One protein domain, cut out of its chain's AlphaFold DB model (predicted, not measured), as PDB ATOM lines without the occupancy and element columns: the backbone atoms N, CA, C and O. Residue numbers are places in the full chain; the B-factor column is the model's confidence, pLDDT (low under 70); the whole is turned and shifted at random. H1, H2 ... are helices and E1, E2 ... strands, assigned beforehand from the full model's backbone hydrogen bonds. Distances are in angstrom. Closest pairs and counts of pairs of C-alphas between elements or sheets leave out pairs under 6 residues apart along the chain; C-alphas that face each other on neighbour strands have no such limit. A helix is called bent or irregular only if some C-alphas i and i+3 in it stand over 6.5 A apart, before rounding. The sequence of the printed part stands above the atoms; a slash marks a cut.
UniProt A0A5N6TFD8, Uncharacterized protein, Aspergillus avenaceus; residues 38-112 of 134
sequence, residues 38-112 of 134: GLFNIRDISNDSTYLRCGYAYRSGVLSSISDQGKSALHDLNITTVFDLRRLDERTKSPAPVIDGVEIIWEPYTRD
ATOM      1  N   GLY A  38     330.228 257.262 453.699       92.56
ATOM      2  CA  GLY A  38     331.013 256.064 453.372       92.56
ATOM      3  C   GLY A  38     330.339 254.730 453.715       92.56
ATOM      4  O   GLY A  38     330.888 253.682 453.388       92.56
ATOM      5  N   LEU A  39     329.144 254.750 454.317       92.62
ATOM      6  CA  LEU A  39     328.327 253.559 454.546       92.62
ATOM      7  C   LEU A  39     327.078 253.569 453.665       92.62
ATOM      8  O   LEU A  39     326.582 254.611 453.245       92.62
ATOM      9  N   PHE A  40     326.543 252.378 453.412       90.94
ATOM     10  CA  PHE A  40     325.286 252.194 452.696       90.94
ATOM     11  C   PHE A  40     324.380 251.224 453.446       90.94
ATOM     12  O   PHE A  40     324.833 250.424 454.269       90.94
ATOM     13  N   ASN A  41     323.084 251.288 453.133       92.56
ATOM     14  CA  ASN A  41     322.061 250.402 453.689       92.56
ATOM     15  C   ASN A  41     322.030 250.374 455.229       92.56
ATOM     16  O   ASN A  41     321.697 249.343 455.816       92.56
ATOM     17  N   ILE A  42     322.391 251.486 455.876       94.50
ATOM     18  CA  ILE A  42     322.378 251.576 457.331       94.50
ATOM     19  C   ILE A  42     320.965 251.875 457.849       94.50
ATOM     20  O   ILE A  42     320.244 252.700 457.278       94.50
ATOM     21  N   ARG A  43     320.538 251.141 458.879       94.44
ATOM     22  CA  ARG A  43     319.202 251.236 459.482       94.44
ATOM     23  C   ARG A  43     319.265 251.036 460.986       94.44
ATOM     24  O   ARG A  43     320.015 250.167 461.434       94.44
ATOM     25  N   ASP A  44     318.415 251.743 461.722       93.88
ATOM     26  CA  ASP A  44     318.054 251.351 463.087       93.88
ATOM     27  C   ASP A  44     317.047 250.193 463.035       93.88
ATOM     28  O   ASP A  44     315.997 250.296 462.397       93.88
ATOM     29  N   ILE A  45     317.376 249.073 463.679       91.50
ATOM     30  CA  ILE A  45     316.539 247.865 463.689       91.50
ATOM     31  C   ILE A  45     315.308 248.062 464.586       91.50
ATOM     32  O   ILE A  45     314.295 247.384 464.408       91.50
ATOM     33  N   SER A  46     315.347 249.002 465.534       89.50
ATOM     34  CA  SER A  46     314.225 249.223 466.447       89.50
ATOM     35  C   SER A  46     312.973 249.753 465.754       89.50
ATOM     36  O   SER A  46     311.887 249.635 466.304       89.50
ATOM     37  N   ASN A  47     313.094 250.364 464.574       80.62
ATOM     38  CA  ASN A  47     311.951 250.958 463.878       80.62
ATOM     39  C   ASN A  47     310.836 249.938 463.591       80.62
ATOM     40  O   ASN A  47     309.662 250.298 463.571       80.62
ATOM     41  N   ASP A  48     311.209 248.670 463.425       75.81
ATOM     42  CA  ASP A  48     310.284 247.584 463.105       75.81
ATOM     43  C   ASP A  48     309.936 246.735 464.348       75.81
ATOM     44  O   ASP A  48     309.298 245.688 464.237       75.81
ATOM     45  N   SER A  49     310.355 247.163 465.548       79.44
ATOM     46  CA  SER A  49     310.194 246.413 466.797       79.44
ATOM     47  C   SER A  49     309.768 247.300 467.961       79.44
ATOM     48  O   SER A  49     310.448 248.246 468.339       79.44
ATOM     49  N   THR A  50     308.683 246.924 468.634       80.94
ATOM     50  CA  THR A  50     308.254 247.576 469.883       80.94
ATOM     51  C   THR A  50     309.062 247.131 471.105       80.94
ATOM     52  O   THR A  50     308.936 247.730 472.172       80.94
ATOM     53  N   TYR A  51     309.888 246.088 470.969       88.81
ATOM     54  CA  TYR A  51     310.656 245.489 472.066       88.81
ATOM     55  C   TYR A  51     312.111 245.964 472.118       88.81
ATOM     56  O   TYR A  51     312.804 245.717 473.105       88.81
ATOM     57  N   LEU A  52     312.589 246.626 471.063       90.19
ATOM     58  CA  LEU A  52     313.942 247.165 470.993       90.19
ATOM     59  C   LEU A  52     313.924 248.653 471.321       90.19
ATOM     60  O   LEU A  52     313.135 249.425 470.780       90.19
ATOM     61  N   ARG A  53     314.836 249.069 472.197       91.56
ATOM     62  CA  ARG A  53     315.076 250.490 472.448       91.56
ATOM     63  C   ARG A  53     315.608 251.142 471.165       91.56
ATOM     64  O   ARG A  53     316.494 250.585 470.522       91.56
ATOM     65  N   CYS A  54     315.101 252.329 470.838       91.62
ATOM     66  CA  CYS A  54     315.625 253.141 469.739       91.62
ATOM     67  C   CYS A  54     317.122 253.424 469.915       91.62
ATOM     68  O   CYS A  54     317.578 253.681 471.033       91.62
ATOM     69  N   GLY A  55     317.880 253.315 468.827       91.62
ATOM     70  CA  GLY A  55     319.330 253.457 468.795       91.62
ATOM     71  C   GLY A  55     320.106 252.364 469.531       91.62
ATOM     72  O   GLY A  55     321.243 252.582 469.940       91.62
ATOM     73  N   TYR A  56     319.495 251.198 469.762       93.25
ATOM     74  CA  TYR A  56     320.168 250.080 470.431       93.25
ATOM     75  C   TYR A  56     320.990 249.213 469.478       93.25
ATOM     76  O   TYR A  56     322.074 248.765 469.841       93.25
ATOM     77  N   ALA A  57     320.468 248.941 468.282       94.12
ATOM     78  CA  ALA A  57     321.102 248.049 467.324       94.12
ATOM     79  C   ALA A  57     320.865 248.533 465.897       94.12
ATOM     80  O   ALA A  57     319.744 248.855 465.504       94.12
ATOM     81  N   TYR A  58     321.936 248.512 465.111       95.38
ATOM     82  CA  TYR A  58     321.930 248.935 463.722       95.38
ATOM     83  C   TYR A  58     322.361 247.785 462.818       95.38
ATOM     84  O   TYR A  58     323.109 246.894 463.223       95.38
ATOM     85  N   ARG A  59     321.918 247.827 461.564       94.94
ATOM     86  CA  ARG A  59     322.474 247.017 460.470       94.94
ATOM     87  C   ARG A  59     323.036 247.940 459.408       94.94
ATOM     88  O   ARG A  59     322.477 249.012 459.207       94.94
ATOM     89  N   SER A  60     324.066 247.513 458.690       95.25
ATOM     90  CA  SER A  60     324.627 248.246 457.553       95.25
ATOM     91  C   SER A  60     325.151 247.293 456.483       95.25
ATOM     92  O   SER A  60     325.215 246.081 456.684       95.25
ATOM     93  N   GLY A  61     325.538 247.851 455.336       93.50
ATOM     94  CA  GLY A  61     326.486 247.202 454.436       93.50
ATOM     95  C   GLY A  61     327.898 247.139 455.032       93.50
ATOM     96  O   GLY A  61     328.104 247.395 456.220       93.50
ATOM     97  N   VAL A  62     328.880 246.806 454.191       91.56
ATOM     98  CA  VAL A  62     330.288 246.685 454.597       91.56
ATOM     99  C   VAL A  62     330.878 248.034 455.041       91.56
ATOM    100  O   VAL A  62     330.595 249.068 454.442       91.56
ATOM    101  N   LEU A  63     331.717 248.015 456.083       93.56
ATOM    102  CA  LEU A  63     332.342 249.215 456.667       93.56
ATOM    103  C   LEU A  63     333.689 249.593 456.031       93.56
ATOM    104  O   LEU A  63     334.273 250.610 456.391       93.56
ATOM    105  N   SER A  64     334.206 248.799 455.095       90.00
ATOM    106  CA  SER A  64     335.549 248.959 454.513       90.00
ATOM    107  C   SER A  64     335.817 250.332 453.892       90.00
ATOM    108  O   SER A  64     336.967 250.746 453.806       90.00
ATOM    109  N   SER A  65     334.762 251.026 453.459       90.31
ATOM    110  CA  SER A  65     334.833 252.329 452.786       90.31
ATOM    111  C   SER A  65     334.357 253.490 453.666       90.31
ATOM    112  O   SER A  65     334.059 254.567 453.148       90.31
ATOM    113  N   ILE A  66     334.254 253.285 454.986       94.94
ATOM    114  CA  ILE A  66     333.837 254.338 455.913       94.94
ATOM    115  C   ILE A  66     334.814 255.518 455.867       94.94
ATOM    116  O   ILE A  66     336.032 255.342 455.934       94.94
ATOM    117  N   SER A  67     334.282 256.735 455.752       95.75
ATOM    118  CA  SER A  67     335.104 257.946 455.797       95.75
ATOM    119  C   SER A  67     335.411 258.343 457.242       95.75
ATOM    120  O   SER A  67     334.760 257.873 458.172       95.75
ATOM    121  N   ASP A  68     336.354 259.260 457.457       95.56
ATOM    122  CA  ASP A  68     336.643 259.759 458.809       95.56
ATOM    123  C   ASP A  68     335.437 260.478 459.431       95.56
ATOM    124  O   ASP A  68     335.140 260.290 460.607       95.56
ATOM    125  N   GLN A  69     334.658 261.203 458.620       96.25
ATOM    126  CA  GLN A  69     333.374 261.758 459.058       96.25
ATOM    127  C   GLN A  69     332.377 260.650 459.437       96.25
ATOM    128  O   GLN A  69     331.621 260.802 460.394       96.25
ATOM    129  N   GLY A  70     332.380 259.532 458.705       95.94
ATOM    130  CA  GLY A  70     331.568 258.364 459.025       95.94
ATOM    131  C   GLY A  70     331.947 257.737 460.367       95.94
ATOM    132  O   GLY A  70     331.062 257.398 461.143       95.94
ATOM    133  N   LYS A  71     333.247 257.646 460.678       95.94
ATOM    134  CA  LYS A  71     333.737 257.166 461.982       95.94
ATOM    135  C   LYS A  71     333.252 258.060 463.124       95.94
ATOM    136  O   LYS A  71     332.717 257.545 464.100       95.94
ATOM    137  N   SER A  72     333.348 259.384 462.973       96.06
ATOM    138  CA  SER A  72     332.787 260.330 463.948       96.06
ATOM    139  C   SER A  72     331.277 260.149 464.126       96.06
ATOM    140  O   SER A  72     330.792 260.128 465.250       96.06
ATOM    141  N   ALA A  73     330.534 259.915 463.042       95.62
ATOM    142  CA  ALA A  73     329.096 259.668 463.134       95.62
ATOM    143  C   ALA A  73     328.754 258.370 463.894       95.62
ATOM    144  O   ALA A  73     327.736 258.318 464.580       95.62
ATOM    145  N   LEU A  74     329.592 257.325 463.824       95.62
ATOM    146  CA  LEU A  74     329.401 256.125 464.652       95.62
ATOM    147  C   LEU A  74     329.564 256.435 466.147       95.62
ATOM    148  O   LEU A  74     328.805 255.909 466.964       95.62
ATOM    149  N   HIS A  75     330.502 257.317 466.500       95.00
ATOM    150  CA  HIS A  75     330.663 257.796 467.873       95.00
ATOM    151  C   HIS A  75     329.459 258.596 468.357       95.00
ATOM    152  O   HIS A  75     328.991 258.360 469.469       95.00
ATOM    153  N   ASP A  76     328.920 259.485 467.521       95.00
ATOM    154  CA  ASP A  76     327.729 260.274 467.855       95.00
ATOM    155  C   ASP A  76     326.505 259.377 468.128       95.00
ATOM    156  O   ASP A  76     325.650 259.699 468.954       95.00
ATOM    157  N   LEU A  77     326.448 258.207 467.480       94.69
ATOM    158  CA  LEU A  77     325.435 257.170 467.710       94.69
ATOM    159  C   LEU A  77     325.745 256.248 468.902       94.69
ATOM    160  O   LEU A  77     324.956 255.354 469.198       94.69
ATOM    161  N   ASN A  78     326.860 256.458 469.606       95.69
ATOM    162  CA  ASN A  78     327.351 255.610 470.698       95.69
ATOM    163  C   ASN A  78     327.546 254.137 470.298       95.69
ATOM    164  O   ASN A  78     327.376 253.227 471.116       95.69
ATOM    165  N   ILE A  79     327.915 253.888 469.040       96.38
ATOM    166  CA  ILE A  79     328.273 252.546 468.585       96.38
ATOM    167  C   ILE A  79     329.639 252.206 469.177       96.38
ATOM    168  O   ILE A  79     330.609 252.925 468.970       96.38
ATOM    169  N   THR A  80     329.699 251.109 469.926       97.38
ATOM    170  CA  THR A  80     330.910 250.634 470.622       97.38
ATOM    171  C   THR A  80     331.374 249.270 470.130       97.38
ATOM    172  O   THR A  80     332.528 248.904 470.330       97.38
ATOM    173  N   THR A  81     330.501 248.530 469.445       97.56
ATOM    174  CA  THR A  81     330.795 247.188 468.944       97.56
ATOM    175  C   THR A  81     330.192 247.003 467.558       97.56
ATOM    176  O   THR A  81     329.038 247.363 467.318       97.56
ATOM    177  N   VAL A  82     330.964 246.412 466.652       96.62
ATOM    178  CA  VAL A  82     330.537 246.001 465.315       96.62
ATOM    179  C   VAL A  82     330.771 244.508 465.168       96.62
ATOM    180  O   VAL A  82     331.897 244.036 465.298       96.62
ATOM    181  N   PHE A  83     329.714 243.777 464.828       96.38
ATOM    182  CA  PHE A  83     329.811 242.371 464.449       96.38
ATOM    183  C   PHE A  83     330.000 242.266 462.932       96.38
ATOM    184  O   PHE A  83     329.087 242.548 462.155       96.38
ATOM    185  N   ASP A  84     331.202 241.889 462.502       94.50
ATOM    186  CA  ASP A  84     331.529 241.616 461.105       94.50
ATOM    187  C   ASP A  84     331.110 240.181 460.774       94.50
ATOM    188  O   ASP A  84     331.723 239.226 461.242       94.50
ATOM    189  N   LEU A  85     330.052 240.035 459.974       93.19
ATOM    190  CA  LEU A  85     329.499 238.732 459.584       93.19
ATOM    191  C   LEU A  85     330.048 238.230 458.243       93.19
ATOM    192  O   LEU A  85     329.507 237.286 457.678       93.19
ATOM    193  N   ARG A  86     331.058 238.892 457.668       91.31
ATOM    194  CA  ARG A  86     331.587 238.537 456.344       91.31
ATOM    195  C   ARG A  86     332.414 237.261 456.385       91.31
ATOM    196  O   ARG A  86     333.028 236.916 457.401       91.31
ATOM    197  N   ARG A  87     332.511 236.586 455.237       90.75
ATOM    198  CA  ARG A  87     333.415 235.443 455.075       90.75
ATOM    199  C   ARG A  87     334.874 235.874 455.170       90.75
ATOM    200  O   ARG A  87     335.231 237.042 455.002       90.75
ATOM    201  N   LEU A  88     335.744 234.897 455.411       90.06
ATOM    202  CA  LEU A  88     337.179 235.139 455.525       90.06
ATOM    203  C   LEU A  88     337.771 235.752 454.244       90.06
ATOM    204  O   LEU A  88     338.609 236.651 454.330       90.06
ATOM    205  N   ASP A  89     337.343 235.307 453.061       90.81
ATOM    206  CA  ASP A  89     337.878 235.810 451.794       90.81
ATOM    207  C   ASP A  89     337.429 237.254 451.515       90.81
ATOM    208  O   ASP A  89     338.243 238.072 451.091       90.81
ATOM    209  N   GLU A  90     336.177 237.595 451.827       91.44
ATOM    210  CA  GLU A  90     335.657 238.965 451.773       91.44
ATOM    211  C   GLU A  90     336.460 239.906 452.682       91.44
ATOM    212  O   GLU A  90     336.857 240.990 452.252       91.44
ATOM    213  N   ARG A  91     336.765 239.478 453.915       92.62
ATOM    214  CA  ARG A  91     337.590 240.248 454.865       92.62
ATOM    215  C   ARG A  91     339.039 240.375 454.417       92.62
ATOM    216  O   ARG A  91     339.653 241.412 454.633       92.62
ATOM    217  N   THR A  92     339.584 239.338 453.788       92.00
ATOM    218  CA  THR A  92     340.958 239.363 453.267       92.00
ATOM    219  C   THR A  92     341.077 240.335 452.094       92.00
ATOM    220  O   THR A  92     342.029 241.106 452.025       92.00
ATOM    221  N   LYS A  93     340.090 240.336 451.188       93.94
ATOM    222  CA  LYS A  93     340.024 241.267 450.049       93.94
ATOM    223  C   LYS A  93     339.735 242.700 450.491       93.94
ATOM    224  O   LYS A  93     340.206 243.642 449.862       93.94
ATOM    225  N   SER A  94     338.941 242.862 451.545       92.00
ATOM    226  CA  SER A  94     338.504 244.157 452.053       92.00
ATOM    227  C   SER A  94     338.560 244.173 453.585       92.00
ATOM    228  O   SER A  94     337.569 243.852 454.253       92.00
ATOM    229  N   PRO A  95     339.725 244.501 454.169       92.31
ATOM    230  CA  PRO A  95     339.906 244.501 455.616       92.31
ATOM    231  C   PRO A  95     338.930 245.433 456.335       92.31
ATOM    232  O   PRO A  95     338.496 246.450 455.793       92.31
ATOM    233  N   ALA A  96     338.567 245.076 457.568       90.56
ATOM    234  CA  ALA A  96     337.793 245.972 458.420       90.56
ATOM    235  C   ALA A  96     338.625 247.228 458.757       90.56
ATOM    236  O   ALA A  96     339.833 247.106 458.988       90.56
ATOM    237  N   PRO A  97     338.015 248.425 458.776       93.50
ATOM    238  CA  PRO A  97     338.717 249.648 459.149       93.50
ATOM    239  C   PRO A  97     339.067 249.641 460.641       93.50
ATOM    240  O   PRO A  97     338.389 249.003 461.442       93.50
ATOM    241  N   VAL A  98     340.083 250.410 461.030       93.94
ATOM    242  CA  VAL A  98     340.312 250.743 462.443       93.94
ATOM    243  C   VAL A  98     339.455 251.956 462.794       93.94
ATOM    244  O   VAL A  98     339.477 252.967 462.084       93.94
ATOM    245  N   ILE A  99     338.678 251.832 463.866       95.12
ATOM    246  CA  ILE A  99     337.791 252.868 464.389       95.12
ATOM    247  C   ILE A  99     338.072 252.945 465.889       95.12
ATOM    248  O   ILE A  99     337.896 251.954 466.599       95.12
ATOM    249  N   ASP A 100     338.559 254.089 466.361       95.00
ATOM    250  CA  ASP A 100     338.897 254.262 467.773       95.00
ATOM    251  C   ASP A 100     337.663 254.011 468.644       95.00
ATOM    252  O   ASP A 100     336.551 254.322 468.247       95.00
ATOM    253  N   GLY A 101     337.824 253.396 469.817       95.00
ATOM    254  CA  GLY A 101     336.709 253.141 470.741       95.00
ATOM    255  C   GLY A 101     335.610 252.188 470.242       95.00
ATOM    256  O   GLY A 101     334.653 251.962 470.983       95.00
ATOM    257  N   VAL A 102     335.739 251.616 469.038       97.12
ATOM    258  CA  VAL A 102     334.806 250.631 468.484       97.12
ATOM    259  C   VAL A 102     335.506 249.288 468.334       97.12
ATOM    260  O   VAL A 102     336.469 249.138 467.585       97.12
ATOM    261  N   GLU A 103     334.994 248.284 469.033       97.19
ATOM    262  CA  GLU A 103     335.462 246.911 468.908       97.19
ATOM    263  C   GLU A 103     334.830 246.245 467.683       97.19
ATOM    264  O   GLU A 103     333.608 246.211 467.544       97.19
ATOM    265  N   ILE A 104     335.652 245.686 466.792       95.94
ATOM    266  CA  ILE A 104     335.167 244.909 465.647       95.94
ATOM    267  C   ILE A 104     335.361 243.423 465.941       95.94
ATOM    268  O   ILE A 104     336.481 242.912 465.902       95.94
ATOM    269  N   ILE A 105     334.253 242.733 466.197       95.94
ATOM    270  CA  ILE A 105     334.203 241.297 466.470       95.94
ATOM    271  C   ILE A 105     333.850 240.582 465.171       95.94
ATOM    272  O   ILE A 105     332.826 240.864 464.553       95.94
ATOM    273  N   TRP A 106     334.706 239.664 464.732       94.81
ATOM    274  CA  TRP A 106     334.400 238.827 463.576       94.81
ATOM    275  C   TRP A 106     333.650 237.573 464.009       94.81
ATOM    276  O   TRP A 106     334.190 236.774 464.770       94.81
ATOM    277  N   GLU A 107     332.454 237.386 463.457       92.56
ATOM    278  CA  GLU A 107     331.626 236.202 463.671       92.56
ATOM    279  C   GLU A 107     331.653 235.339 462.402       92.56
ATOM    280  O   GLU A 107     330.950 235.635 461.427       92.56
ATOM    281  N   PRO A 108     332.497 234.294 462.351       85.31
ATOM    282  CA  PRO A 108     332.588 233.440 461.180       85.31
ATOM    283  C   PRO A 108     331.301 232.635 460.987       85.31
ATOM    284  O   PRO A 108     330.607 232.262 461.934       85.31
ATOM    285  N   TYR A 109     331.020 232.289 459.734       81.19
ATOM    286  CA  TYR A 109     329.930 231.379 459.407       81.19
ATOM    287  C   TYR A 109     330.143 230.036 460.111       81.19
ATOM    288  O   TYR A 109     331.216 229.442 460.022       81.19
ATOM    289  N   THR A 110     329.095 229.509 460.743       79.12
ATOM    290  CA  THR A 110     329.125 228.144 461.300       79.12
ATOM    291  C   THR A 110     329.206 227.081 460.206       79.12
ATOM    292  O   THR A 110     329.630 225.953 460.460       79.12
ATOM    293  N   ARG A 111     328.798 227.432 458.981       78.12
ATOM    294  CA  ARG A 111     328.847 226.576 457.800       78.12
ATOM    295  C   ARG A 111     328.987 227.424 456.543       78.12
ATOM    296  O   ARG A 111     328.237 228.383 456.364       78.12
ATOM    297  N   ASP A 112     329.874 227.013 455.641       75.75
ATOM    298  CA  ASP A 112     329.923 227.597 454.305       75.75
ATOM    299  C   ASP A 112     328.605 227.324 453.565       75.75
ATOM    300  O   ASP A 112     328.176 226.163 453.470       75.75
TER     301      ASP A 112
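Overview. This is residues 38 to 112 of the 134 residues of an uncharacterized protein of Aspergillus avenaceus (UniProt A0A5N6TFD8). There is little regular structure here: a small parallel pair of strands, E1 and E2, lies at one side with its far side bare, H1 and H3 lie toward opposite ends of the longest axis with the strands between them along it, H2 lies off to one side of that axis, and the long loop of residues 49 to 67 leads from H1 back to H2. The 75 printed residues run H1, H2, E1, H3, E2, a mixed class with 27 residues in named elements. The whole is compact, radius of gyration of the C-alphas 13.1 A, spanning 36 by 32 by 20 A.

Along the chain. H1 is residues 45 to 48, from C-alpha 45 at (316.539, 247.865, 463.689), 6.3 A long, only just neither bent nor irregular. H2 is residues 68 to 76, 12.7 A; E1 81 to 84, 9.6 A; H3 88 to 93, 8.7 A; E2 103 to 106, 9.7 A, ending at (334.400, 238.827, 463.576).

Arrangement. E1 and E2 are parallel at 24 degrees; N 82 and O 103 are 2.8 A apart, within hydrogen-bond range. E1, H3, E2 form a strand-helix-strand unit, parallel neighbour strands with a helix between, its crossover right-handed. Residues 43 to 44 pair antiparallel with 58 to 59. The three helices touch no other helix. In H2 and H3 every O i to N i+4 pair is within hydrogen-bond range; H1 is too short for one.

Size, cuts and confidence. The C-alphas of Thr 50 and Lys 93, the farthest apart, are 38.0 A apart. The printed part has no cut; the H1 to H2 link is long, 19 residues. No printed residue is under 70 in pLDDT.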